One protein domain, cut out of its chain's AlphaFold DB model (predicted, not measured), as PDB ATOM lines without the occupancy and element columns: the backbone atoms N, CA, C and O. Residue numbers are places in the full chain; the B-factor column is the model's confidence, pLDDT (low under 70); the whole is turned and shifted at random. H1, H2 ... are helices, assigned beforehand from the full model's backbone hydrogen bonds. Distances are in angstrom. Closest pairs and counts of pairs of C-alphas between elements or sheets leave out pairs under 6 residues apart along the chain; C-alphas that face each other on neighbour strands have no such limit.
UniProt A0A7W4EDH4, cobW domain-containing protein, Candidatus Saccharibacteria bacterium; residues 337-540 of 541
ATOM      1  N   LYS A 337     167.847 283.766 243.927       51.84
ATOM      2  CA  LYS A 337     166.696 284.568 243.492       51.84
ATOM      3  C   LYS A 337     167.099 285.933 242.935       51.84
ATOM      4  O   LYS A 337     166.501 286.350 241.953       51.84
ATOM      5  N   ASP A 338     168.096 286.595 243.510       52.91
ATOM      6  CA  ASP A 338     168.603 287.891 243.037       52.91
ATOM      7  C   ASP A 338     169.382 287.746 241.722       52.91
ATOM      8  O   ASP A 338     169.248 288.578 240.827       52.91
ATOM      9  N   ILE A 339     170.139 286.655 241.564       52.44
ATOM     10  CA  ILE A 339     170.847 286.312 240.321       52.44
ATOM     11  C   ILE A 339     169.840 286.050 239.197       52.44
ATOM     12  O   ILE A 339     169.946 286.626 238.119       52.44
ATOM     13  N   VAL A 340     168.802 285.248 239.433       56.44
ATOM     14  CA  VAL A 340     167.785 285.007 238.397       56.44
ATOM     15  C   VAL A 340     166.932 286.264 238.144       56.44
ATOM     16  O   VAL A 340     166.620 286.586 236.997       56.44
ATOM     17  N   ALA A 341     166.595 287.030 239.187       59.94
ATOM     18  CA  ALA A 341     165.785 288.247 239.066       59.94
ATOM     19  C   ALA A 341     166.496 289.396 238.346       59.94
ATOM     20  O   ALA A 341     165.837 290.279 237.815       59.94
ATOM     21  N   SER A 342     167.817 289.408 238.324       60.75
ATOM     22  CA  SER A 342     168.618 290.432 237.654       60.75
ATOM     23  C   SER A 342     168.947 290.072 236.208       60.75
ATOM     24  O   SER A 342     169.001 290.959 235.357       60.75
ATOM     25  N   VAL A 343     169.034 288.773 235.895       61.06
ATOM     26  CA  VAL A 343     169.015 288.273 234.514       61.06
ATOM     27  C   VAL A 343     167.706 288.658 233.813       61.06
ATOM     28  O   VAL A 343     167.695 288.845 232.602       61.06
ATOM     29  N   ARG A 344     166.608 288.870 234.550       64.44
ATOM     30  CA  ARG A 344     165.321 289.360 234.018       64.44
ATOM     31  C   ARG A 344     165.431 290.663 233.225       64.44
ATOM     32  O   ARG A 344     164.743 290.813 232.221       64.44
ATOM     33  N   GLU A 345     166.232 291.607 233.708       65.31
ATOM     34  CA  GLU A 345     166.299 292.968 233.157       65.31
ATOM     35  C   GLU A 345     167.209 293.046 231.918       65.31
ATOM     36  O   GLU A 345     167.351 294.102 231.301       65.31
ATOM     37  N   LEU A 346     167.808 291.915 231.528       64.25
ATOM     38  CA  LEU A 346     168.659 291.808 230.354       64.25
ATOM     39  C   LEU A 346     167.867 291.730 229.037       64.25
ATOM     40  O   LEU A 346     166.779 291.138 228.972       64.25
ATOM     41  N   PRO A 347     168.452 292.231 227.934       74.62
ATOM     42  CA  PRO A 347     167.976 291.950 226.586       74.62
ATOM     43  C   PRO A 347     167.760 290.448 226.336       74.62
ATOM     44  O   PRO A 347     168.482 289.597 226.852       74.62
ATOM     45  N   LEU A 348     166.767 290.114 225.503       77.81
ATOM     46  CA  LEU A 348     166.407 288.725 225.186       77.81
ATOM     47  C   LEU A 348     167.602 287.901 224.671       77.81
ATOM     48  O   LEU A 348     167.770 286.751 225.065       77.81
ATOM     49  N   ALA A 349     168.442 288.492 223.817       72.19
ATOM     50  CA  ALA A 349     169.630 287.829 223.281       72.19
ATOM     51  C   ALA A 349     170.629 287.436 224.383       72.19
ATOM     52  O   ALA A 349     171.151 286.324 224.363       72.19
ATOM     53  N   ASP A 350     170.826 288.304 225.377       66.62
ATOM     54  CA  ASP A 350     171.751 288.059 226.485       66.62
ATOM     55  C   ASP A 350     171.196 286.994 227.435       66.62
ATOM     56  O   ASP A 350     171.925 286.105 227.870       66.62
ATOM     57  N   ARG A 351     169.880 287.012 227.690       76.00
ATOM     58  CA  ARG A 351     169.205 285.943 228.443       76.00
ATOM     59  C   ARG A 351     169.356 284.583 227.763       76.00
ATOM     60  O   ARG A 351     169.667 283.608 228.440       76.00
ATOM     61  N   ILE A 352     169.178 284.512 226.440       77.50
ATOM     62  CA  ILE A 352     169.373 283.275 225.666       77.50
ATOM     63  C   ILE A 352     170.824 282.795 225.772       77.50
ATOM     64  O   ILE A 352     171.043 281.625 226.076       77.50
ATOM     65  N   ALA A 353     171.801 283.687 225.598       71.56
ATOM     66  CA  ALA A 353     173.216 283.339 225.691       71.56
ATOM     67  C   ALA A 353     173.595 282.787 227.079       71.56
ATOM     68  O   ALA A 353     174.312 281.790 227.174       71.56
ATOM     69  N   ILE A 354     173.066 283.380 228.158       68.81
ATOM     70  CA  ILE A 354     173.271 282.875 229.525       68.81
ATOM     71  C   ILE A 354     172.671 281.475 229.678       68.81
ATOM     72  O   ILE A 354     173.335 280.586 230.211       68.81
ATOM     73  N   ILE A 355     171.442 281.249 229.198       76.81
ATOM     74  CA  ILE A 355     170.816 279.919 229.241       76.81
ATOM     75  C   ILE A 355     171.705 278.908 228.506       76.81
ATOM     76  O   ILE A 355     172.058 277.883 229.085       76.81
ATOM     77  N   GLU A 356     172.117 279.209 227.272       81.44
ATOM     78  CA  GLU A 356     172.951 278.335 226.435       81.44
ATOM     79  C   GLU A 356     174.319 278.020 227.059       81.44
ATOM     80  O   GLU A 356     174.823 276.903 226.930       81.44
ATOM     81  N   GLN A 357     174.914 278.969 227.779       76.12
ATOM     82  CA  GLN A 357     176.151 278.744 228.519       76.12
ATOM     83  C   GLN A 357     175.924 277.832 229.732       76.12
ATOM     84  O   GLN A 357     176.677 276.879 229.944       76.12
ATOM     85  N   ARG A 358     174.879 278.088 230.527       74.81
ATOM     86  CA  ARG A 358     174.591 277.321 231.750       74.81
ATOM     87  C   ARG A 358     174.202 275.876 231.449       74.81
ATOM     88  O   ARG A 358     174.638 274.973 232.155       74.81
ATOM     89  N   ILE A 359     173.469 275.622 230.361       80.81
ATOM     90  CA  ILE A 359     173.118 274.251 229.951       80.81
ATOM     91  C   ILE A 359     174.339 273.396 229.573       80.81
ATOM     92  O   ILE A 359     174.256 272.170 229.617       80.81
ATOM     93  N   GLN A 360     175.477 274.014 229.231       76.62
ATOM     94  CA  GLN A 360     176.733 273.309 228.942       76.62
ATOM     95  C   GLN A 360     177.535 272.969 230.206       76.62
ATOM     96  O   GLN A 360     178.462 272.166 230.137       76.62
ATOM     97  N   GLN A 361     177.187 273.562 231.348       72.81
ATOM     98  CA  GLN A 361     177.946 273.480 232.599       72.81
ATOM     99  C   GLN A 361     177.270 272.602 233.660       72.81
ATOM    100  O   GLN A 361     177.629 272.679 234.831       72.81
ATOM    101  N   TYR A 362     176.305 271.761 233.273       75.81
ATOM    102  CA  TYR A 362     175.657 270.854 234.219       75.81
ATOM    103  C   TYR A 362     176.687 269.913 234.868       75.81
ATOM    104  O   TYR A 362     177.438 269.241 234.148       75.81
ATOM    105  N   PRO A 363     176.732 269.841 236.209       71.75
ATOM    106  CA  PRO A 363     177.664 268.968 236.899       71.75
ATOM    107  C   PRO A 363     177.234 267.495 236.794       71.75
ATOM    108  O   PRO A 363     176.123 267.162 236.376       71.75
ATOM    109  N   ALA A 364     178.128 266.589 237.194       78.88
ATOM    110  CA  ALA A 364     177.748 265.197 237.434       78.88
ATOM    111  C   ALA A 364     176.760 265.127 238.618       78.88
ATOM    112  O   ALA A 364     176.886 265.933 239.532       78.88
ATOM    113  N   PRO A 365     175.814 264.170 238.658       79.44
ATOM    114  CA  PRO A 365     174.820 264.100 239.734       79.44
ATOM    115  C   PRO A 365     175.428 263.850 241.120       79.44
ATOM    116  O   PRO A 365     174.811 264.205 242.119       79.44
ATOM    117  N   ILE A 366     176.633 263.269 241.180       75.19
ATOM    118  CA  ILE A 366     177.380 263.010 242.414       75.19
ATOM    119  C   ILE A 366     178.546 263.989 242.537       75.19
ATOM    120  O   ILE A 366     179.374 264.123 241.628       75.19
ATOM    121  N   SER A 367     178.640 264.634 243.698       68.00
ATOM    122  CA  SER A 367     179.763 265.489 244.052       68.00
ATOM    123  C   SER A 367     181.043 264.664 244.132       68.00
ATOM    124  O   SER A 367     181.154 263.722 244.915       68.00
ATOM    125  N   ARG A 368     182.064 265.062 243.366       50.50
ATOM    126  CA  ARG A 368     183.398 264.436 243.427       50.50
ATOM    127  C   ARG A 368     184.118 264.683 244.755       50.50
ATOM    128  O   ARG A 368     185.090 263.994 245.042       50.50
ATOM    129  N   VAL A 369     183.669 265.681 245.516       46.62
ATOM    130  CA  VAL A 369     184.266 266.096 246.791       46.62
ATOM    131  C   VAL A 369     183.597 265.372 247.954       46.62
ATOM    132  O   VAL A 369     184.287 264.858 248.830       46.62
ATOM    133  N   HIS A 370     182.265 265.311 247.947       55.34
ATOM    134  CA  HIS A 370     181.488 264.799 249.076       55.34
ATOM    135  C   HIS A 370     180.984 263.366 248.878       55.34
ATOM    136  O   HIS A 370     180.644 262.713 249.856       55.34
ATOM    137  N   GLY A 371     180.938 262.860 247.641       63.44
ATOM    138  CA  GLY A 371     180.354 261.547 247.336       63.44
ATOM    139  C   GLY A 371     178.824 261.498 247.444       63.44
ATOM    140  O   GLY A 371     178.242 260.432 247.277       63.44
ATOM    141  N   GLU A 372     178.172 262.638 247.689       74.31
ATOM    142  CA  GLU A 372     176.718 262.773 247.825       74.31
ATOM    143  C   GLU A 372     176.082 263.383 246.561       74.31
ATOM    144  O   GLU A 372     176.779 263.916 245.690       74.31
ATOM    145  N   LEU A 373     174.749 263.322 246.457       75.88
ATOM    146  CA  LEU A 373     174.000 263.963 245.369       75.88
ATOM    147  C   LEU A 373     174.122 265.488 245.429       75.88
ATOM    148  O   LEU A 373     173.995 266.097 246.492       75.88
ATOM    149  N   ILE A 374     174.321 266.099 244.265       68.69
ATOM    150  CA  ILE A 374     174.401 267.551 244.125       68.69
ATOM    151  C   ILE A 374     173.020 268.190 244.293       68.69
ATOM    152  O   ILE A 374     172.035 267.779 243.674       68.69
ATOM    153  N   THR A 375     172.966 269.240 245.114       63.91
ATOM    154  CA  THR A 375     171.763 270.039 245.349       63.91
ATOM    155  C   THR A 375     171.480 271.036 244.226       63.91
ATOM    156  O   THR A 375     172.368 271.601 243.601       63.91
ATOM    157  N   ASP A 376     170.196 271.319 244.047       59.41
ATOM    158  CA  ASP A 376     169.550 272.197 243.061       59.41
ATOM    159  C   ASP A 376     170.166 273.594 242.857       59.41
ATOM    160  O   ASP A 376     169.979 274.226 241.814       59.41
ATOM    161  N   CYS A 377     170.875 274.126 243.852       53.12
ATOM    162  CA  CYS A 377     171.560 275.413 243.735       53.12
ATOM    163  C   CYS A 377     172.758 275.379 242.777       53.12
ATOM    164  O   CYS A 377     173.106 276.431 242.256       53.12
ATOM    165  N   GLU A 378     173.340 274.210 242.501       48.22
ATOM    166  CA  GLU A 378     174.560 274.094 241.691       48.22
ATOM    167  C   GLU A 378     174.288 273.789 240.203       48.22
ATOM    168  O   GLU A 378     175.193 273.922 239.384       48.22
ATOM    169  N   ALA A 379     173.056 273.408 239.825       53.56
ATOM    170  CA  ALA A 379     172.739 272.927 238.468       53.56
ATOM    171  C   ALA A 379     171.568 273.646 237.758       53.56
ATOM    172  O   ALA A 379     171.505 273.643 236.530       53.56
ATOM    173  N   ASP A 380     170.640 274.280 238.484       66.00
ATOM    174  CA  ASP A 380     169.319 274.620 237.919       66.00
ATOM    175  C   ASP A 380     169.215 276.009 237.257       66.00
ATOM    176  O   ASP A 380     168.158 276.363 236.734       66.00
ATOM    177  N   GLU A 381     170.279 276.818 237.270       68.62
ATOM    178  CA  GLU A 381     170.206 278.236 236.879       68.62
ATOM    179  C   GLU A 381     169.702 278.442 235.442       68.62
ATOM    180  O   GLU A 381     168.823 279.268 235.203       68.62
ATOM    181  N   GLY A 382     170.195 277.654 234.479       73.75
ATOM    182  CA  GLY A 382     169.766 277.766 233.079       73.75
ATOM    183  C   GLY A 382     168.287 277.413 232.868       73.75
ATOM    184  O   GLY A 382     167.609 278.039 232.055       73.75
ATOM    185  N   TYR A 383     167.769 276.440 233.623       83.12
ATOM    186  CA  TYR A 383     166.359 276.048 233.576       83.12
ATOM    187  C   TYR A 383     165.458 277.106 234.226       83.12
ATOM    188  O   TYR A 383     164.444 277.494 233.646       83.12
ATOM    189  N   GLU A 384     165.846 277.630 235.389       77.94
ATOM    190  CA  GLU A 384     165.071 278.658 236.092       77.94
ATOM    191  C   GLU A 384     164.956 279.957 235.286       77.94
ATOM    192  O   GLU A 384     163.881 280.560 235.252       77.94
ATOM    193  N   ILE A 385     166.027 280.358 234.591       76.19
ATOM    194  CA  ILE A 385     166.014 281.524 233.699       76.19
ATOM    195  C   ILE A 385     165.079 281.277 232.502       76.19
ATOM    196  O   ILE A 385     164.315 282.167 232.128       76.19
ATOM    197  N   ALA A 386     165.090 280.073 231.920       82.44
ATOM    198  CA  ALA A 386     164.275 279.739 230.748       82.44
ATOM    199  C   ALA A 386     162.763 279.638 231.041       82.44
ATOM    200  O   ALA A 386     161.950 279.972 230.177       82.44
ATOM    201  N   PHE A 387     162.375 279.185 232.240       78.69
ATOM    202  CA  PHE A 387     160.975 278.936 232.636       78.69
ATOM    203  C   PHE A 387     160.426 279.952 233.647       78.69
ATOM    204  O   PHE A 387     159.442 279.698 234.352       78.69
ATOM    205  N   TRP A 388     161.046 281.125 233.728       67.31
ATOM    206  CA  TRP A 388     160.619 282.175 234.639       67.31
ATOM    207  C   TRP A 388     159.181 282.645 234.350       67.31
ATOM    208  O   TRP A 388     158.854 283.077 233.247       67.31
ATOM    209  N   ARG A 389     158.316 282.642 235.378       54.62
ATOM    210  CA  ARG A 389     156.845 282.813 235.276       54.62
ATOM    211  C   ARG A 389     156.335 284.117 234.628       54.62
ATOM    212  O   ARG A 389     155.141 284.215 234.368       54.62
ATOM    213  N   GLN A 390     157.185 285.127 234.425       50.00
ATOM    214  CA  GLN A 390     156.818 286.419 233.814       50.00
ATOM    215  C   GLN A 390     157.530 286.709 232.478       50.00
ATOM    216  O   GLN A 390     157.267 287.747 231.875       50.00
ATOM    217  N   SER A 391     158.424 285.828 232.017       52.66
ATOM    218  CA  SER A 391     159.175 285.979 230.764       52.66
ATOM    219  C   SER A 391     158.681 284.936 229.768       52.66
ATOM    220  O   SER A 391     159.120 283.790 229.771       52.66
ATOM    221  N   ASP A 392     157.721 285.328 228.931       62.97
ATOM    222  CA  ASP A 392     157.196 284.455 227.871       62.97
ATOM    223  C   ASP A 392     157.899 284.669 226.519       62.97
ATOM    224  O   ASP A 392     157.505 284.130 225.493       62.97
ATOM    225  N   ASP A 393     158.961 285.472 226.510       81.06
ATOM    226  CA  ASP A 393     159.694 285.866 225.310       81.06
ATOM    227  C   ASP A 393     160.881 284.950 224.972       81.06
ATOM    228  O   ASP A 393     161.438 285.064 223.879       81.06
ATOM    229  N   ILE A 394     161.256 284.019 225.861       87.75
ATOM    230  CA  ILE A 394     162.282 283.007 225.565       87.75
ATOM    231  C   ILE A 394     161.731 282.004 224.534       87.75
ATOM    232  O   ILE A 394     160.700 281.377 224.799       87.75
ATOM    233  N   PRO A 395     162.414 281.795 223.389       89.81
ATOM    234  CA  PRO A 395     161.974 280.861 222.359       89.81
ATOM    235  C   PRO A 395     161.842 279.414 222.855       89.81
ATOM    236  O   PRO A 395     162.692 278.911 223.596       89.81
ATOM    237  N   ASP A 396     160.821 278.705 222.371       90.00
ATOM    238  CA  ASP A 396     160.523 277.330 222.791       90.00
ATOM    239  C   ASP A 396     161.679 276.356 222.556       90.00
ATOM    240  O   ASP A 396     161.891 275.451 223.358       90.00
ATOM    241  N   ASN A 397     162.466 276.525 221.492       91.38
ATOM    242  CA  ASN A 397     163.627 275.670 221.238       91.38
ATOM    243  C   ASN A 397     164.707 275.811 222.325       91.38
ATOM    244  O   ASN A 397     165.385 274.831 222.622       91.38
ATOM    245  N   ILE A 398     164.853 276.996 222.925       90.00
ATOM    246  CA  ILE A 398     165.787 277.246 224.032       90.00
ATOM    247  C   ILE A 398     165.215 276.683 225.334       90.00
ATOM    248  O   ILE A 398     165.910 275.960 226.049       90.00
ATOM    249  N   LYS A 399     163.920 276.917 225.597       89.94
ATOM    250  CA  LYS A 399     163.202 276.310 226.732       89.94
ATOM    251  C   LYS A 399     163.318 274.780 226.714       89.94
ATOM    252  O   LYS A 399     163.640 274.183 227.735       89.94
ATOM    253  N   ARG A 400     163.132 274.143 225.550       92.12
ATOM    254  CA  ARG A 400     163.276 272.684 225.377       92.12
ATOM    255  C   ARG A 400     164.684 272.192 225.714       92.12
ATOM    256  O   ARG A 400     164.805 271.234 226.465       92.12
ATOM    257  N   GLN A 401     165.733 272.862 225.235       90.88
ATOM    258  CA  GLN A 401     167.122 272.484 225.544       90.88
ATOM    259  C   GLN A 401     167.440 272.595 227.041       90.88
ATOM    260  O   GLN A 401     168.066 271.703 227.615       90.88
ATOM    261  N   ALA A 402     166.992 273.676 227.685       89.56
ATOM    262  CA  ALA A 402     167.188 273.869 229.118       89.56
ATOM    263  C   ALA A 402     166.441 272.812 229.944       89.56
ATOM    264  O   ALA A 402     167.012 272.231 230.867       89.56
ATOM    265  N   LEU A 403     165.191 272.522 229.569       91.06
ATOM    266  CA  LEU A 403     164.373 271.479 230.184       91.06
ATOM    267  C   LEU A 403     164.993 270.090 230.015       91.06
ATOM    268  O   LEU A 403     165.044 269.322 230.970       91.06
ATOM    269  N   GLU A 404     165.502 269.769 228.826       91.19
ATOM    270  CA  GLU A 404     166.129 268.479 228.543       91.19
ATOM    271  C   GLU A 404     167.348 268.235 229.439       91.19
ATOM    272  O   GLU A 404     167.463 267.169 230.047       91.19
ATOM    273  N   ARG A 405     168.235 269.229 229.580       90.44
ATOM    274  CA  ARG A 405     169.412 269.117 230.460       90.44
ATOM    275  C   ARG A 405     169.029 268.993 231.927       90.44
ATOM    276  O   ARG A 405     169.582 268.139 232.618       90.44
ATOM    277  N   TYR A 406     168.049 269.779 232.365       90.94
ATOM    278  CA  TYR A 406     167.510 269.702 233.717       90.94
ATOM    279  C   TYR A 406     166.959 268.305 234.031       90.94
ATOM    280  O   TYR A 406     167.345 267.684 235.021       90.94
ATOM    281  N   LEU A 407     166.103 267.765 233.161       91.88
ATOM    282  CA  LEU A 407     165.498 266.444 233.344       91.88
ATOM    283  C   LEU A 407     166.535 265.319 233.285       91.88
ATOM    284  O   LEU A 407     166.489 264.410 234.113       91.88
ATOM    285  N   ALA A 408     167.500 265.400 232.364       91.75
ATOM    286  CA  ALA A 408     168.583 264.426 232.265       91.75
ATOM    287  C   ALA A 408     169.414 264.366 233.556       91.75
ATOM    288  O   ALA A 408     169.700 263.278 234.056       91.75
ATOM    289  N   PHE A 409     169.755 265.523 234.129       90.62
ATOM    290  CA  PHE A 409     170.471 265.605 235.402       90.62
ATOM    291  C   PHE A 409     169.675 264.970 236.555       90.62
ATOM    292  O   PHE A 409     170.219 264.181 237.327       90.62
ATOM    293  N   ARG A 410     168.365 265.243 236.634       90.50
ATOM    294  CA  ARG A 410     167.476 264.672 237.662       90.50
ATOM    295  C   ARG A 410     167.346 263.162 237.557       90.50
ATOM    296  O   ARG A 410     167.432 262.476 238.569       90.50
ATOM    297  N   LEU A 411     167.154 262.648 236.346       92.81
ATOM    298  CA  LEU A 411     167.064 261.209 236.110       92.81
ATOM    299  C   LEU A 411     168.384 260.508 236.425       92.81
ATOM    300  O   LEU A 411     168.362 259.424 237.001       92.81
ATOM    301  N   ALA A 412     169.524 261.129 236.112       91.06
ATOM    302  CA  ALA A 412     170.829 260.593 236.481       91.06
ATOM    303  C   ALA A 412     170.994 260.525 238.010       91.06
ATOM    304  O   ALA A 412     171.353 259.474 238.533       91.06
ATOM    305  N   GLY A 413     170.650 261.594 238.738       89.81
ATOM    306  CA  GLY A 413     170.686 261.596 240.205       89.81
ATOM    307  C   GLY A 413     169.732 260.586 240.845       89.81
ATOM    308  O   GLY A 413     170.105 259.881 241.781       89.81
ATOM    309  N   LEU A 414     168.525 260.437 240.296       91.75
ATOM    310  CA  LEU A 414     167.586 259.410 240.737       91.75
ATOM    311  C   LEU A 414     168.121 257.995 240.473       91.75
ATOM    312  O   LEU A 414     168.001 257.127 241.336       91.75
ATOM    313  N   SER A 415     168.737 257.766 239.311       91.31
ATOM    314  CA  SER A 415     169.343 256.476 238.979       91.31
ATOM    315  C   SER A 415     170.470 256.121 239.947       91.31
ATOM    316  O   SER A 415     170.558 254.971 240.382       91.31
ATOM    317  N   GLU A 416     171.308 257.091 240.315       89.75
ATOM    318  CA  GLU A 416     172.352 256.911 241.326       89.75
ATOM    319  C   GLU A 416     171.737 256.564 242.689       89.75
ATOM    320  O   GLU A 416     172.114 255.562 243.297       89.75
ATOM    321  N   LEU A 417     170.713 257.306 243.129       88.12
ATOM    322  CA  LEU A 417     170.011 257.043 244.390       88.12
ATOM    323  C   LEU A 417     169.411 255.629 244.453       88.12
ATOM    324  O   LEU A 417     169.462 254.985 245.498       88.12
ATOM    325  N   GLN A 418     168.832 255.151 243.351       87.31
ATOM    326  CA  GLN A 418     168.215 253.824 243.270       87.31
ATOM    327  C   GLN A 418     169.252 252.696 243.213       87.31
ATOM    328  O   GLN A 418     169.015 251.617 243.753       87.31
ATOM    329  N   THR A 419     170.400 252.940 242.578       85.69
ATOM    330  CA  THR A 419     171.449 251.924 242.391       85.69
ATOM    331  C   THR A 419     172.372 251.831 243.607       85.69
ATOM    332  O   THR A 419     172.814 250.739 243.972       85.69
ATOM    333  N   HIS A 420     172.640 252.960 244.267       82.69
ATOM    334  CA  HIS A 420     173.607 253.085 245.359       82.69
ATOM    335  C   HIS A 420     173.044 253.819 246.599       82.69
ATOM    336  O   HIS A 420     173.682 254.740 247.118       82.69
ATOM    337  N   PRO A 421     171.882 253.408 247.145       76.31
ATOM    338  CA  PRO A 421     171.184 254.160 248.193       76.31
ATOM    339  C   PRO A 421     171.982 254.307 249.498       76.31
ATOM    340  O   PRO A 421     171.911 255.348 250.148       76.31
ATOM    341  N   GLU A 422     172.742 253.284 249.895       73.94
ATOM    342  CA  GLU A 422     173.537 253.294 251.135       73.94
ATOM    343  C   GLU A 422     174.797 254.165 251.023       73.94
ATOM    344  O   GLU A 422     175.219 254.788 252.000       73.94
ATOM    345  N   ALA A 423     175.375 254.244 249.821       62.22
ATOM    346  CA  ALA A 423     176.591 255.006 249.559       62.22
ATOM    347  C   ALA A 423     176.339 256.516 249.432       62.22
ATOM    348  O   ALA A 423     177.275 257.286 249.596       62.22
ATOM    349  N   ILE A 424     175.100 256.919 249.138       65.00
ATOM    350  CA  ILE A 424     174.746 258.300 248.787       65.00
ATOM    351  C   ILE A 424     173.967 259.004 249.898       65.00
ATOM    352  O   ILE A 424     174.222 260.167 250.194       65.00
ATOM    353  N   ALA A 425     172.966 258.335 250.475       63.38
ATOM    354  CA  ALA A 425     172.099 258.957 251.472       63.38
ATOM    355  C   ALA A 425     172.578 258.693 252.902       63.38
ATOM    356  O   ALA A 425     172.281 259.493 253.775       63.38
ATOM    357  N   HIS A 426     173.318 257.603 253.141       68.06
ATOM    358  CA  HIS A 426     173.831 257.156 254.447       68.06
ATOM    359  C   HIS A 426     172.778 256.880 255.544       68.06
ATOM    360  O   HIS A 426     173.057 256.110 256.461       68.06
ATOM    361  N   ASP A 427     171.567 257.428 255.431       77.19
ATOM    362  CA  ASP A 427     170.419 257.221 256.307       77.19
ATOM    363  C   ASP A 427     169.081 257.323 255.539       77.19
ATOM    364  O   ASP A 427     169.013 257.733 254.371       77.19
ATOM    365  N   ASP A 428     167.998 256.896 256.195       79.06
ATOM    366  CA  ASP A 428     166.655 256.867 255.607       79.06
ATOM    367  C   ASP A 428     166.024 258.273 255.479       79.06
ATOM    368  O   ASP A 428     165.198 258.484 254.588       79.06
ATOM    369  N   GLU A 429     166.432 259.255 256.298       79.94
ATOM    370  CA  GLU A 429     165.902 260.632 256.270       79.94
ATOM    371  C   GLU A 429     166.365 261.362 254.998       79.94
ATOM    372  O   GLU A 429     165.549 261.934 254.263       79.94
ATOM    373  N   LYS A 430     167.660 261.270 254.674       81.44
ATOM    374  CA  LYS A 430     168.260 261.783 253.436       81.44
ATOM    375  C   LYS A 430     167.713 261.070 252.202       81.44
ATOM    376  O   LYS A 430     167.449 261.721 251.189       81.44
ATOM    377  N   ARG A 431     167.489 259.753 252.267       83.44
ATOM    378  CA  ARG A 431     166.881 259.010 251.148       83.44
ATOM    379  C   ARG A 431     165.465 259.506 250.876       83.44
ATOM    380  O   ARG A 431     165.136 259.813 249.730       83.44
ATOM    381  N   ALA A 432     164.657 259.639 251.927       84.44
ATOM    382  CA  ALA A 432     163.301 260.156 251.822       84.44
ATOM    383  C   ALA A 432     163.291 261.596 251.278       84.44
ATOM    384  O   ALA A 432     162.443 261.933 250.453       84.44
ATOM    385  N   TYR A 433     164.250 262.437 251.685       87.19
ATOM    386  CA  TYR A 433     164.429 263.781 251.125       87.19
ATOM    387  C   TYR A 433     164.625 263.759 249.607       87.19
ATOM    388  O   TYR A 433     163.854 264.397 248.888       87.19
ATOM    389  N   TRP A 434     165.591 262.988 249.105       87.94
ATOM    390  CA  TRP A 434     165.864 262.938 247.669       87.94
ATOM    391  C   TRP A 434     164.720 262.317 246.863       87.94
ATOM    392  O   TRP A 434     164.406 262.813 245.780       87.94
ATOM    393  N   GLN A 435     164.035 261.303 247.401       89.50
ATOM    394  CA  GLN A 435     162.828 260.742 246.783       89.50
ATOM    395  C   GLN A 435     161.728 261.798 246.624       89.50
ATOM    396  O   GLN A 435     161.182 261.948 245.529       89.50
ATOM    397  N   ARG A 436     161.453 262.592 247.670       91.25
ATOM    398  CA  ARG A 436     160.498 263.709 247.578       91.25
ATOM    399  C   ARG A 436     160.954 264.759 246.577       91.25
ATOM    400  O   ARG A 436     160.152 265.207 245.762       91.25
ATOM    401  N   ARG A 437     162.231 265.152 246.622       89.44
ATOM    402  CA  ARG A 437     162.779 266.202 245.754       89.44
ATOM    403  C   ARG A 437     162.693 265.808 244.282       89.44
ATOM    404  O   ARG A 437     162.189 266.591 243.476       89.44
ATOM    405  N   TYR A 438     163.123 264.597 243.922       92.06
ATOM    406  CA  TYR A 438     163.018 264.100 242.548       92.06
ATOM    407  C   TYR A 438     161.572 263.846 242.137       92.06
ATOM    408  O   TYR A 438     161.192 264.247 241.040       92.06
ATOM    409  N   GLY A 439     160.741 263.283 243.018       93.06
ATOM    410  CA  GLY A 439     159.321 263.082 242.740       93.06
ATOM    411  C   GLY A 439     158.580 264.389 242.443       93.06
ATOM    412  O   GLY A 439     157.865 264.492 241.448       93.06
ATOM    413  N   ALA A 440     158.816 265.431 243.243       90.50
ATOM    414  CA  ALA A 440     158.222 266.749 243.037       90.50
ATOM    415  C   ALA A 440     158.718 267.416 241.745       90.50
ATOM    416  O   ALA A 440     157.917 267.905 240.951       90.50
ATOM    417  N   THR A 441     160.034 267.447 241.520       90.56
ATOM    418  CA  THR A 441     160.632 268.172 240.384       90.56
ATOM    419  C   THR A 441     160.388 267.480 239.045       90.56
ATOM    420  O   THR A 441     159.952 268.139 238.098       90.56
ATOM    421  N   LEU A 442     160.597 266.162 238.953       93.00
ATOM    422  CA  LEU A 442     160.284 265.388 237.749       93.00
ATOM    423  C   LEU A 442     158.776 265.366 237.495       93.00
ATOM    424  O   LEU A 442     158.359 265.579 236.361       93.00
ATOM    425  N   GLY A 443     157.968 265.175 238.544       93.19
ATOM    426  CA  GLY A 443     156.511 265.147 238.441       93.19
ATOM    427  C   GLY A 443     155.956 266.461 237.903       93.19
ATOM    428  O   GLY A 443     155.232 266.462 236.912       93.19
ATOM    429  N   TRP A 444     156.358 267.595 238.480       92.69
ATOM    430  CA  TRP A 444     155.915 268.905 237.999       92.69
ATOM    431  C   TRP A 444     156.214 269.107 236.513       92.69
ATOM    432  O   TRP A 444     155.323 269.471 235.748       92.69
ATOM    433  N   ASN A 445     157.454 268.852 236.097       92.06
ATOM    434  CA  ASN A 445     157.853 269.026 234.704       92.06
ATOM    435  C   ASN A 445     157.096 268.070 233.777       92.06
ATOM    436  O   ASN A 445     156.574 268.498 232.752       92.06
ATOM    437  N   TYR A 446     156.986 266.799 234.154       93.88
ATOM    438  CA  TYR A 446     156.309 265.787 233.355       93.88
ATOM    439  C   TYR A 446     154.832 266.101 233.129       93.88
ATOM    440  O   TYR A 446     154.374 266.016 231.995       93.88
ATOM    441  N   TYR A 447     154.105 266.508 234.172       93.62
ATOM    442  CA  TYR A 447     152.664 266.746 234.078       93.62
ATOM    443  C   TYR A 447     152.293 268.124 233.524       93.62
ATOM    444  O   TYR A 447     151.233 268.272 232.921       93.62
ATOM    445  N   HIS A 448     153.124 269.148 233.743       90.81
ATOM    446  CA  HIS A 448     152.797 270.524 233.352       90.81
ATOM    447  C   HIS A 448     153.537 271.017 232.108       90.81
ATOM    448  O   HIS A 448     153.117 272.013 231.523       90.81
ATOM    449  N   LEU A 449     154.616 270.349 231.693       90.00
ATOM    450  CA  LEU A 449     155.415 270.715 230.522       90.00
ATOM    451  C   LEU A 449     155.547 269.554 229.528       90.00
ATOM    452  O   LEU A 449     156.494 269.534 228.747       90.00
ATOM    453  N   THR A 450     154.605 268.602 229.521       88.50
ATOM    454  CA  THR A 450     154.651 267.384 228.688       88.50
ATOM    455  C   THR A 450     154.986 267.688 227.225       88.50
ATOM    456  O   THR A 450     155.908 267.097 226.669       88.50
ATOM    457  N   ASP A 451     154.326 268.681 226.623       89.88
ATOM    458  CA  ASP A 451     154.511 269.054 225.212       89.88
ATOM    459  C   ASP A 451     155.921 269.575 224.881       89.88
ATOM    460  O   ASP A 451     156.319 269.624 223.711       89.88
ATOM    461  N   MET A 452     156.691 269.974 225.898       89.75
ATOM    462  CA  MET A 452     158.061 270.485 225.789       89.75
ATOM    463  C   MET A 452     159.124 269.397 225.978       89.75
ATOM    464  O   MET A 452     160.294 269.641 225.693       89.75
ATOM    465  N   ILE A 453     158.736 268.202 226.421       91.81
ATOM    466  CA  ILE A 453     159.659 267.107 226.735       91.81
ATOM    467  C   ILE A 453     159.761 266.158 225.540       91.81
ATOM    468  O   ILE A 453     158.749 265.784 224.949       91.81
ATOM    469  N   ASP A 454     160.983 265.753 225.195       91.31
ATOM    470  CA  ASP A 454     161.229 264.746 224.160       91.31
ATOM    471  C   ASP A 454     160.551 263.397 224.505       91.31
ATOM    472  O   ASP A 454     160.622 262.965 225.658       91.31
ATOM    473  N   PRO A 455     159.926 262.688 223.544       92.94
ATOM    474  CA  PRO A 455     159.226 261.432 223.816       92.94
ATOM    475  C   PRO A 455     160.074 260.332 224.475       92.94
ATOM    476  O   PRO A 455     159.544 259.566 225.278       92.94
ATOM    477  N   ALA A 456     161.374 260.232 224.174       92.44
ATOM    478  CA  ALA A 456     162.243 259.256 224.832       92.44
ATOM    479  C   ALA A 456     162.481 259.642 226.299       92.44
ATOM    480  O   ALA A 456     162.437 258.793 227.187       92.44
ATOM    481  N   MET A 457     162.655 260.938 226.566       93.19
ATOM    482  CA  MET A 457     162.761 261.461 227.926       93.19
ATOM    483  C   MET A 457     161.458 261.255 228.711       93.19
ATOM    484  O   MET A 457     161.505 260.859 229.873       93.19
ATOM    485  N   GLN A 458     160.294 261.455 228.080       93.19
ATOM    486  CA  GLN A 458     158.996 261.168 228.702       93.19
ATOM    487  C   GLN A 458     158.919 259.712 229.167       93.19
ATOM    488  O   GLN A 458     158.569 259.476 230.317       93.19
ATOM    489  N   GLN A 459     159.325 258.749 228.331       93.56
ATOM    490  CA  GLN A 459     159.348 257.328 228.706       93.56
ATOM    491  C   GLN A 459     160.237 257.059 229.927       93.56
ATOM    492  O   GLN A 459     159.834 256.313 230.821       93.56
ATOM    493  N   CYS A 460     161.416 257.685 229.994       94.75
ATOM    494  CA  CYS A 460     162.300 257.579 231.155       94.75
ATOM    495  C   CYS A 460     161.640 258.126 232.430       94.75
ATOM    496  O   CYS A 460     161.752 257.513 233.489       94.75
ATOM    497  N   ILE A 461     160.924 259.251 232.338       93.81
ATOM    498  CA  ILE A 461     160.242 259.849 233.493       93.81
ATOM    499  C   ILE A 461     159.024 259.018 233.910       93.81
ATOM    500  O   ILE A 461     158.840 258.783 235.100       93.81
ATOM    501  N   THR A 462     158.232 258.506 232.964       93.81
ATOM    502  CA  THR A 462     157.122 257.589 233.266       93.81
ATOM    503  C   THR A 462     157.630 256.348 234.004       93.81
ATOM    504  O   THR A 462     157.052 255.953 235.015       93.81
ATOM    505  N   ALA A 463     158.750 255.766 233.558       94.06
ATOM    506  CA  ALA A 463     159.369 254.614 234.215       94.06
ATOM    507  C   ALA A 463     159.878 254.928 235.634       94.06
ATOM    508  O   ALA A 463     159.890 254.045 236.487       94.06
ATOM    509  N   ALA A 464     160.269 256.178 235.896       94.00
ATOM    510  CA  ALA A 464     160.710 256.633 237.211       94.00
ATOM    511  C   ALA A 464     159.565 256.823 238.225       94.00
ATOM    512  O   ALA A 464     159.844 256.957 239.415       94.00
ATOM    513  N   GLN A 465     158.302 256.849 237.778       95.38
ATOM    514  CA  GLN A 465     157.102 256.998 238.618       95.38
ATOM    515  C   GLN A 465     157.205 258.153 239.644       95.38
ATOM    516  O   GLN A 465     157.093 257.941 240.856       95.38
ATOM    517  N   PRO A 466     157.413 259.407 239.197       95.38
ATOM    518  CA  PRO A 466     157.752 260.521 240.084       95.38
ATOM    519  C   PRO A 466     156.678 260.835 241.134       95.38
ATOM    520  O   PRO A 466     157.014 261.162 242.272       95.38
ATOM    521  N   ALA A 467     155.392 260.698 240.802       95.06
ATOM    522  CA  ALA A 467     154.314 260.905 241.769       95.06
ATOM    523  C   ALA A 467     154.328 259.856 242.895       95.06
ATOM    524  O   ALA A 467     154.084 260.193 244.053       95.06
ATOM    525  N   GLN A 468     154.693 258.610 242.580       95.88
ATOM    526  CA  GLN A 468     154.845 257.549 243.573       95.88
ATOM    527  C   GLN A 468     156.030 257.833 244.506       95.88
ATOM    528  O   GLN A 468     155.872 257.766 245.724       95.88
ATOM    529  N   LEU A 469     157.178 258.248 243.951       94.94
ATOM    530  CA  LEU A 469     158.347 258.675 244.735       94.94
ATOM    531  C   LEU A 469     158.016 259.837 245.677       94.94
ATOM    532  O   LEU A 469     158.453 259.851 246.830       94.94
ATOM    533  N   LEU A 470     157.222 260.799 245.196       94.38
ATOM    534  CA  LEU A 470     156.759 261.919 246.005       94.38
ATOM    535  C   LEU A 470     155.897 261.433 247.175       94.38
ATOM    536  O   LEU A 470     156.168 261.812 248.311       94.38
ATOM    537  N   CYS A 471     154.905 260.576 246.917       94.88
ATOM    538  CA  CYS A 471     154.042 260.004 247.951       94.88
ATOM    539  C   CYS A 471     154.840 259.224 249.006       94.88
ATOM    540  O   CYS A 471     154.707 259.489 250.201       94.88
ATOM    541  N   GLU A 472     155.693 258.292 248.578       92.75
ATOM    542  CA  GLU A 472     156.496 257.446 249.470       92.75
ATOM    543  C   GLU A 472     157.448 258.274 250.331       92.75
ATOM    544  O   GLU A 472     157.452 258.154 251.560       92.75
ATOM    545  N   GLY A 473     158.193 259.183 249.699       90.69
ATOM    546  CA  GLY A 473     159.109 260.061 250.407       90.69
ATOM    547  C   GLY A 473     158.388 260.973 251.404       90.69
ATOM    548  O   GLY A 473     158.944 261.290 252.456       90.69
ATOM    549  N   PHE A 474     157.155 261.406 251.111       90.31
ATOM    550  CA  PHE A 474     156.356 262.245 252.015       90.31
ATOM    551  C   PHE A 474     155.813 261.470 253.212       90.31
ATOM    552  O   PHE A 474     155.812 261.984 254.329       90.31
ATOM    553  N   MET A 475     155.417 260.214 253.020       92.06
ATOM    554  CA  MET A 475     154.978 259.367 254.129       92.06
ATOM    555  C   MET A 475     156.118 259.016 255.093       92.06
ATOM    556  O   MET A 475     155.871 258.878 256.290       92.06
ATOM    557  N   ALA A 476     157.358 258.957 254.600       88.50
ATOM    558  CA  ALA A 476     158.562 258.787 255.416       88.50
ATOM    559  C   ALA A 476     159.038 260.080 256.116       88.50
ATOM    560  O   ALA A 476     159.993 260.045 256.888       88.50
ATOM    561  N   LEU A 477     158.405 261.232 255.865       88.31
ATOM    562  CA  LEU A 477     158.834 262.508 256.432       88.31
ATOM    563  C   LEU A 477     158.438 262.646 257.909       88.31
ATOM    564  O   LEU A 477     157.259 262.533 258.263       88.31
ATOM    565  N   GLU A 478     159.416 262.955 258.761       86.62
ATOM    566  CA  GLU A 478     159.202 263.178 260.199       86.62
ATOM    567  C   GLU A 478     158.920 264.638 260.563       86.62
ATOM    568  O   GLU A 478     158.153 264.899 261.490       86.62
ATOM    569  N   ARG A 479     159.518 265.594 259.843       87.69
ATOM    570  CA  ARG A 479     159.377 267.036 260.092       87.69
ATOM    571  C   ARG A 479     159.490 267.842 258.804       87.69
ATOM    572  O   ARG A 479     160.264 267.492 257.921       87.69
ATOM    573  N   LEU A 480     158.749 268.943 258.727       85.75
ATOM    574  CA  LEU A 480     158.936 269.955 257.686       85.75
ATOM    575  C   LEU A 480     160.038 270.933 258.106       85.75
ATOM    576  O   LEU A 480     160.224 271.206 259.292       85.75
ATOM    577  N   THR A 481     160.753 271.468 257.124       82.62
ATOM    578  CA  THR A 481     161.755 272.523 257.317       82.62
ATOM    579  C   THR A 481     161.168 273.923 257.168       82.62
ATOM    580  O   THR A 481     161.777 274.883 257.632       82.62
ATOM    581  N   PHE A 482     159.979 274.037 256.559       81.50
ATOM    582  CA  PHE A 482     159.303 275.311 256.261       81.50
ATOM    583  C   PHE A 482     160.145 276.249 255.383       81.50
ATOM    584  O   PHE A 482     160.006 277.472 255.420       81.50
ATOM    585  N   ASP A 483     161.030 275.659 254.586       75.31
ATOM    586  CA  ASP A 483     161.878 276.366 253.645       75.31
ATOM    587  C   ASP A 483     161.086 276.696 252.371       75.31
ATOM    588  O   ASP A 483     160.765 275.834 251.551       75.31
ATOM    589  N   GLU A 484     160.808 277.984 252.163       70.31
ATOM    590  CA  GLU A 484     160.157 278.510 250.958       70.31
ATOM    591  C   GLU A 484     160.997 278.346 249.674       70.31
ATOM    592  O   GLU A 484     160.583 278.770 248.590       70.31
ATOM    593  N   GLY A 485     162.192 277.764 249.742       66.75
ATOM    594  CA  GLY A 485     162.971 277.288 248.600       66.75
ATOM    595  C   GLY A 485     162.637 275.851 248.173       66.75
ATOM    596  O   GLY A 485     163.002 275.441 247.068       66.75
ATOM    597  N   ARG A 486     161.918 275.081 249.000       77.25
ATOM    598  CA  ARG A 486     161.703 273.641 248.796       77.25
ATOM    599  C   ARG A 486     160.361 273.325 248.157       77.25
ATOM    600  O   ARG A 486     159.321 273.355 248.804       77.25
ATOM    601  N   ALA A 487     160.375 273.034 246.858       78.25
ATOM    602  CA  ALA A 487     159.163 272.746 246.092       78.25
ATOM    603  C   ALA A 487     158.410 271.511 246.626       78.25
ATOM    604  O   ALA A 487     157.186 271.510 246.695       78.25
ATOM    605  N   GLU A 488     159.146 270.502 247.076       85.88
ATOM    606  CA  GLU A 488     158.673 269.250 247.666       85.88
ATOM    607  C   GLU A 488     158.054 269.392 249.065       85.88
ATOM    608  O   GLU A 488     157.439 268.448 249.555       85.88
ATOM    609  N   GLU A 489     158.185 270.557 249.703       86.69
ATOM    610  CA  GLU A 489     157.546 270.871 250.990       86.69
ATOM    611  C   GLU A 489     156.439 271.932 250.856       86.69
ATOM    612  O   GLU A 489     155.699 272.181 251.811       86.69
ATOM    613  N   LYS A 490     156.280 272.541 249.671       88.69
ATOM    614  CA  LYS A 490     155.258 273.562 249.417       88.69
ATOM    615  C   LYS A 490     153.890 272.929 249.160       88.69
ATOM    616  O   LYS A 490     153.742 272.233 248.152       88.69
ATOM    617  N   PRO A 491     152.864 273.246 249.971       91.19
ATOM    618  CA  PRO A 491     151.533 272.653 249.834       91.19
ATOM    619  C   PRO A 491     150.933 272.810 248.433       91.19
ATOM    620  O   PRO A 491     150.370 271.870 247.876       91.19
ATOM    621  N   GLU A 492     151.083 273.994 247.834       90.06
ATOM    622  CA  GLU A 492     150.495 274.325 246.533       90.06
ATOM    623  C   GLU A 492     151.195 273.585 245.394       90.06
ATOM    624  O   GLU A 492     150.561 273.202 244.413       90.06
ATOM    625  N   PHE A 493     152.507 273.384 245.527       89.88
ATOM    626  CA  PHE A 493     153.312 272.693 244.529       89.88
ATOM    627  C   PHE A 493     153.064 271.184 244.587       89.88
ATOM    628  O   PHE A 493     152.760 270.572 243.566       89.88
ATOM    629  N   VAL A 494     153.109 270.599 245.788       92.44
ATOM    630  CA  VAL A 494     152.826 269.175 246.010       92.44
ATOM    631  C   VAL A 494     151.405 268.828 245.558       92.44
ATOM    632  O   VAL A 494     151.223 267.883 244.795       92.44
ATOM    633  N   SER A 495     150.398 269.619 245.944       93.69
ATOM    634  CA  SER A 495     149.005 269.385 245.531       93.69
ATOM    635  C   SER A 495     148.803 269.493 244.016       93.69
ATOM    636  O   SER A 495     148.055 268.704 243.443       93.69
ATOM    637  N   ALA A 496     149.501 270.408 243.335       92.81
ATOM    638  CA  ALA A 496     149.439 270.506 241.879       92.81
ATOM    639  C   ALA A 496     149.963 269.239 241.181       92.81
ATOM    640  O   ALA A 496     149.269 268.706 240.313       92.81
ATOM    641  N   VAL A 497     151.123 268.722 241.612       94.25
ATOM    642  CA  VAL A 497     151.687 267.467 241.087       94.25
ATOM    643  C   VAL A 497     150.740 266.299 241.354       94.25
ATOM    644  O   VAL A 497     150.422 265.554 240.433       94.25
ATOM    645  N   LEU A 498     150.233 266.167 242.584       95.31
ATOM    646  CA  LEU A 498     149.315 265.087 242.957       95.31
ATOM    647  C   LEU A 498     147.994 265.138 242.184       95.31
ATOM    648  O   LEU A 498     147.489 264.098 241.775       95.31
ATOM    649  N   ARG A 499     147.434 266.329 241.945       94.56
ATOM    650  CA  ARG A 499     146.202 266.480 241.157       94.56
ATOM    651  C   ARG A 499     146.414 266.042 239.713       94.56
ATOM    652  O   ARG A 499     145.564 265.354 239.154       94.56
ATOM    653  N   ALA A 500     147.531 266.443 239.111       94.38
ATOM    654  CA  ALA A 500     147.839 266.064 237.740       94.38
ATOM    655  C   ALA A 500     148.141 264.561 237.620       94.38
ATOM    656  O   ALA A 500     147.632 263.912 236.711       94.38
ATOM    657  N   ALA A 501     148.864 263.994 238.588       95.56
ATOM    658  CA  ALA A 501     149.121 262.560 238.675       95.56
ATOM    659  C   ALA A 501     147.837 261.741 238.879       95.56
ATOM    660  O   ALA A 501     147.662 260.706 238.246       95.56
ATOM    661  N   LEU A 502     146.905 262.222 239.711       95.62
ATOM    662  CA  LEU A 502     145.593 261.597 239.905       95.62
ATOM    663  C   LEU A 502     144.775 261.603 238.608       95.62
ATOM    664  O   LEU A 502     144.148 260.603 238.272       95.62
ATOM    665  N   ALA A 503     144.800 262.712 237.861       94.31
ATOM    666  CA  ALA A 503     144.139 262.807 236.561       94.31
ATOM    667  C   ALA A 503     144.777 261.894 235.498       94.31
ATOM    668  O   ALA A 503     144.083 261.451 234.585       94.31
ATOM    669  N   ALA A 504     146.076 261.612 235.624       93.25
ATOM    670  CA  ALA A 504     146.817 260.671 234.789       93.25
ATOM    671  C   ALA A 504     146.719 259.205 235.264       93.25
ATOM    672  O   ALA A 504     147.288 258.333 234.618       93.25
ATOM    673  N   GLU A 505     146.003 258.932 236.363       95.12
ATOM    674  CA  GLU A 505     145.894 257.612 237.010       95.12
ATOM    675  C   GLU A 505     147.228 257.037 237.538       95.12
ATOM    676  O   GLU A 505     147.331 255.843 237.817       95.12
ATOM    677  N   ASP A 506     148.240 257.886 237.748       94.69
ATOM    678  CA  ASP A 506     149.552 257.479 238.275       94.69
ATOM    679  C   ASP A 506     149.549 257.281 239.804       94.69
ATOM    680  O   ASP A 506     150.429 256.620 240.354       94.69
ATOM    681  N   VAL A 507     148.567 257.863 240.500       96.19
ATOM    682  CA  VAL A 507     148.344 257.744 241.953       96.19
ATOM    683  C   VAL A 507     146.851 257.676 242.263       96.19
ATOM    684  O   VAL A 507     146.016 258.149 241.491       96.19
ATOM    685  N   THR A 508     146.494 257.116 243.418       96.31
ATOM    686  CA  THR A 508     145.099 257.028 243.870       96.31
ATOM    687  C   THR A 508     144.672 258.243 244.695       96.31
ATOM    688  O   THR A 508     145.484 258.928 245.320       96.31
ATOM    689  N   SER A 509     143.358 258.480 244.766       94.38
ATOM    690  CA  SER A 509     142.788 259.521 245.634       94.38
ATOM    691  C   SER A 509     143.181 259.324 247.107       94.38
ATOM    692  O   SER A 509     143.486 260.298 247.794       94.38
ATOM    693  N   GLU A 510     143.272 258.071 247.568       94.81
ATOM    694  CA  GLU A 510     143.704 257.724 248.927       94.81
ATOM    695  C   GLU A 510     145.162 258.132 249.186       94.81
ATOM    696  O   GLU A 510     145.456 258.738 250.217       94.81
ATOM    697  N   GLN A 511     146.070 257.872 248.237       95.44
ATOM    698  CA  GLN A 511     147.471 258.294 248.349       95.44
ATOM    699  C   GLN A 511     147.587 259.819 248.423       95.44
ATOM    700  O   GLN A 511     148.283 260.345 249.292       95.44
ATOM    701  N   CYS A 512     146.863 260.537 247.560       95.00
ATOM    702  CA  CYS A 512     146.876 261.994 247.568       95.00
ATOM    703  C   CYS A 512     146.346 262.559 248.896       95.00
ATOM    704  O   CYS A 512     146.978 263.428 249.494       95.00
ATOM    705  N   GLN A 513     145.221 262.039 249.400       94.06
ATOM    706  CA  GLN A 513     144.661 262.448 250.691       94.06
ATOM    707  C   GLN A 513     145.621 262.158 251.853       94.06
ATOM    708  O   GLN A 513     145.783 263.006 252.733       94.06
ATOM    709  N   ALA A 514     146.300 261.006 251.841       95.25
ATOM    710  CA  ALA A 514     147.278 260.645 252.862       95.25
ATOM    711  C   ALA A 514     148.440 261.648 252.925       95.25
ATOM    712  O   ALA A 514     148.790 262.104 254.016       95.25
ATOM    713  N   VAL A 515     148.988 262.051 251.771       94.94
ATOM    714  CA  VAL A 515     150.067 263.051 251.694       94.94
ATOM    715  C   VAL A 515     149.602 264.407 252.223       94.94
ATOM    716  O   VAL A 515     150.264 264.995 253.080       94.94
ATOM    717  N   LEU A 516     148.445 264.898 251.767       93.62
ATOM    718  CA  LEU A 516     147.937 266.212 252.177       93.62
ATOM    719  C   LEU A 516     147.600 266.246 253.677       93.62
ATOM    720  O   LEU A 516     147.951 267.204 254.367       93.62
ATOM    721  N   HIS A 517     146.998 265.180 254.211       93.12
ATOM    722  CA  HIS A 517     146.739 265.039 255.644       93.12
ATOM    723  C   HIS A 517     148.040 264.950 256.459       93.12
ATOM    724  O   HIS A 517     148.168 265.598 257.500       93.12
ATOM    725  N   ARG A 518     149.043 264.203 255.978       93.62
ATOM    726  CA  ARG A 518     150.369 264.148 256.613       93.62
ATOM    727  C   ARG A 518     151.008 265.535 256.669       93.62
ATOM    728  O   ARG A 518     151.527 265.901 257.720       93.62
ATOM    729  N   GLY A 519     150.912 266.320 255.595       92.12
ATOM    730  CA  GLY A 519     151.386 267.705 255.549       92.12
ATOM    731  C   GLY A 519     150.747 268.580 256.630       92.12
ATOM    732  O   GLY A 519     151.466 269.237 257.378       92.12
ATOM    733  N   GLN A 520     149.420 268.500 256.791       92.38
ATOM    734  CA  GLN A 520     148.685 269.217 257.846       92.38
ATOM    735  C   GLN A 520     149.152 268.835 259.258       92.38
ATOM    736  O   GLN A 520     149.323 269.708 260.109       92.38
ATOM    737  N   LEU A 521     149.372 267.538 259.510       93.56
ATOM    738  CA  LEU A 521     149.866 267.054 260.803       93.56
ATOM    739  C   LEU A 521     151.276 267.573 261.101       93.56
ATOM    740  O   LEU A 521     151.533 268.050 262.206       93.56
ATOM    741  N   LEU A 522     152.177 267.507 260.119       92.50
ATOM    742  CA  LEU A 522     153.560 267.970 260.263       92.50
ATOM    743  C   LEU A 522     153.651 269.493 260.423       92.50
ATOM    744  O   LEU A 522     154.574 269.988 261.066       92.50
ATOM    745  N   SER A 523     152.685 270.241 259.887       93.00
ATOM    746  CA  SER A 523     152.629 271.694 260.024       93.00
ATOM    747  C   SER A 523     151.840 272.182 261.237       93.00
ATOM    748  O   SER A 523     151.737 273.391 261.399       93.00
ATOM    749  N   ALA A 524     151.283 271.310 262.088       90.62
ATOM    750  CA  ALA A 524     150.303 271.691 263.119       90.62
ATOM    751  C   ALA A 524     150.781 272.786 264.099       90.62
ATOM    752  O   ALA A 524     149.968 273.527 264.647       90.62
ATOM    753  N   GLN A 525     152.097 272.911 264.308       88.12
ATOM    754  CA  GLN A 525     152.703 273.957 265.148       88.12
ATOM    755  C   GLN A 525     152.931 275.293 264.406       88.12
ATOM    756  O   GLN A 525     153.303 276.286 265.023       88.12
ATOM    757  N   HIS A 526     152.672 275.331 263.098       89.31
ATOM    758  CA  HIS A 526     152.847 276.463 262.190       89.31
ATOM    759  C   HIS A 526     151.499 276.802 261.520       89.31
ATOM    760  O   HIS A 526     151.157 276.232 260.478       89.31
ATOM    761  N   PRO A 527     150.706 277.727 262.101       88.12
ATOM    762  CA  PRO A 527     149.334 278.003 261.661       88.12
ATOM    763  C   PRO A 527     149.207 278.404 260.186       88.12
ATOM    764  O   PRO A 527     148.287 277.956 259.507       88.12
ATOM    765  N   GLU A 528     150.152 279.196 259.674       89.06
ATOM    766  CA  GLU A 528     150.176 279.643 258.274       89.06
ATOM    767  C   GLU A 528     150.327 278.467 257.296       89.06
ATOM    768  O   GLU A 528     149.544 278.315 256.359       89.06
ATOM    769  N   TYR A 529     151.289 277.576 257.549       87.94
ATOM    770  CA  TYR A 529     151.496 276.382 256.729       87.94
ATOM    771  C   TYR A 529     150.347 275.385 256.862       87.94
ATOM    772  O   TYR A 529     149.938 274.789 255.867       87.94
ATOM    773  N   THR A 530     149.775 275.243 258.061       91.44
ATOM    774  CA  THR A 530     148.582 274.409 258.268       91.44
ATOM    775  C   THR A 530     147.420 274.890 257.411       91.44
ATOM    776  O   THR A 530     146.773 274.082 256.748       91.44
ATOM    777  N   GLN A 531     147.181 276.203 257.359       92.56
ATOM    778  CA  GLN A 531     146.136 276.777 256.517       92.56
ATOM    779  C   GLN A 531     146.388 276.499 255.027       92.56
ATOM    780  O   GLN A 531     145.460 276.143 254.302       92.56
ATOM    781  N   ARG A 532     147.636 276.608 254.566       93.94
ATOM    782  CA  ARG A 532     148.013 276.306 253.177       93.94
ATOM    783  C   ARG A 532     147.824 274.827 252.827       93.94
ATOM    784  O   ARG A 532     147.262 274.517 251.781       93.94
ATOM    785  N   TRP A 533     148.188 273.907 253.721       93.00
ATOM    786  CA  TRP A 533     147.913 272.473 253.552       93.00
ATOM    787  C   TRP A 533     146.414 272.136 253.587       93.00
ATOM    788  O   TRP A 533     145.970 271.231 252.879       93.00
ATOM    789  N   GLN A 534     145.607 272.865 254.361       91.81
ATOM    790  CA  GLN A 534     144.144 272.738 254.335       91.81
ATOM    791  C   GLN A 534     143.554 273.210 253.005       91.81
ATOM    792  O   GLN A 534     142.717 272.521 252.429       91.81
ATOM    793  N   GLN A 535     144.020 274.346 252.481       92.56
ATOM    794  CA  GLN A 535     143.614 274.839 251.161       92.56
ATOM    795  C   GLN A 535     144.020 273.866 250.048       92.56
ATOM    796  O   GLN A 535     143.221 273.566 249.164       92.56
ATOM    797  N   ALA A 536     145.238 273.326 250.120       90.50
ATOM    798  CA  ALA A 536     145.738 272.324 249.191       90.50
ATOM    799  C   ALA A 536     144.876 271.046 249.193       90.50
ATOM    800  O   ALA A 536     144.570 270.536 248.115       90.50
ATOM    801  N   ALA A 537     144.435 270.578 250.368       88.75
ATOM    802  CA  ALA A 537     143.506 269.453 250.517       88.75
ATOM    803  C   ALA A 537     142.114 269.751 249.951       88.75
ATOM    804  O   ALA A 537     141.613 268.984 249.133       88.75
ATOM    805  N   ALA A 538     141.540 270.904 250.297       86.50
ATOM    806  CA  ALA A 538     140.231 271.325 249.798       86.50
ATOM    807  C   ALA A 538     140.198 271.529 248.273       86.50
ATOM    808  O   ALA A 538     139.134 271.528 247.675       86.50
ATOM    809  N   SER A 539     141.355 271.740 247.641       80.00
ATOM    810  CA  SER A 539     141.482 271.867 246.184       80.00
ATOM    811  C   SER A 539     141.664 270.534 245.440       80.00
ATOM    812  O   SER A 539     141.860 270.540 244.219       80.00
ATOM    813  N   LEU A 540     141.734 269.420 246.173       75.25
ATOM    814  CA  LEU A 540     141.839 268.060 245.642       75.25
ATOM    815  C   LEU A 540     140.492 267.313 245.730       75.25
ATOM    816  O   LEU A 540     140.228 266.457 244.888       75.25
TER     817      LEU A 540
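Overview. This is residues 337 to 540 of the 541 residues of the protein "cobW domain-containing protein" of Candidatus Saccharibacteria bacterium (UniProt A0A7W4EDH4). The long helix H4 and H6, which runs the opposite way beside it, make the middle of an all-helix body, with H7 and H8 along one side. The hairpin of H2 and H3 packs on the first part of H4, with H1 on H3; on the H6 side, H9, H10 and H11 form a triangle of nearly aligned helices. The printed part has 204 residues with eleven named helices, H1 to H11 in chain order, and no named strand. It is compact, with a radius of gyration of the C-alphas of 17.2 A, and spans 47 by 37 by 33 A.

Along the chain. Find C-alpha 396 at (160.523, 277.330, 222.791); from there H4, residues 396 to 419, runs 33.9 A to C-alpha 419 at (171.449, 251.924, 242.391). Before it come H1, residues 337 to 343, H2, 348 to 359, and H3, 381 to 386. After it come H5, 421 to 425, and H6, 428 to 448, 29.6 A long. Read on to H7, 455 to 464, H8, 466 to 475, H9, 491 to 503, 18.1 A, and H10, 509 to 522, 20.0 A. H11, 527 to 538, ends with C-alpha 538 at (140.231, 271.325, 249.798).

Arrangement. Start at H4, the hub, touching five helices. With residues 398 to 406 alone it touches H3 (Tyr 383 and Ala 402, closest C-alphas 5.0 A), a hairpin. With residues 398 to 405 alone it touches H2, closest C-alphas Ile 359 and Ala 402, 6.0 A. H1 touches H3 at Val 340 and Ile 385, 6.1 A. H5 touches H4 only at the corner, only just, with 3 pairs of C-alphas within 8 A. H4 touches H6 at a shallow tilt of 28 degrees, opposite ways (Arg 410 and Tyr 438, 6.6 A), and H7 at Leu 411 and Ile 461, 7.4 A. Look next at H6 and H8, which touch at Gly 439 and Pro 466, 4.0 A. H9 touches H6 at Trp 444 and Val 497, 5.4 A, a steep tilt of 63 degrees. H10 and H11 are a hairpin at 9 degrees, closest at Gln 520 and Thr 530, 5.2 A. H4, H6, H7, H8, H9, H10 and H11 form a bundle, a group of helices in which each touches at least one other. In H1 to H11 every O i to N i+4 pair is within hydrogen-bond range.

Size, cuts and confidence. The C-alphas farthest apart, Pro 347 and Glu 510, are 47.5 A apart. The printed part has no cut; the links H2 to H3 and H8 to H9 are long. Mean pLDDT of the printed part is 83.2; 35 residues are under 70, among them 337 to 346 and 374 to 381.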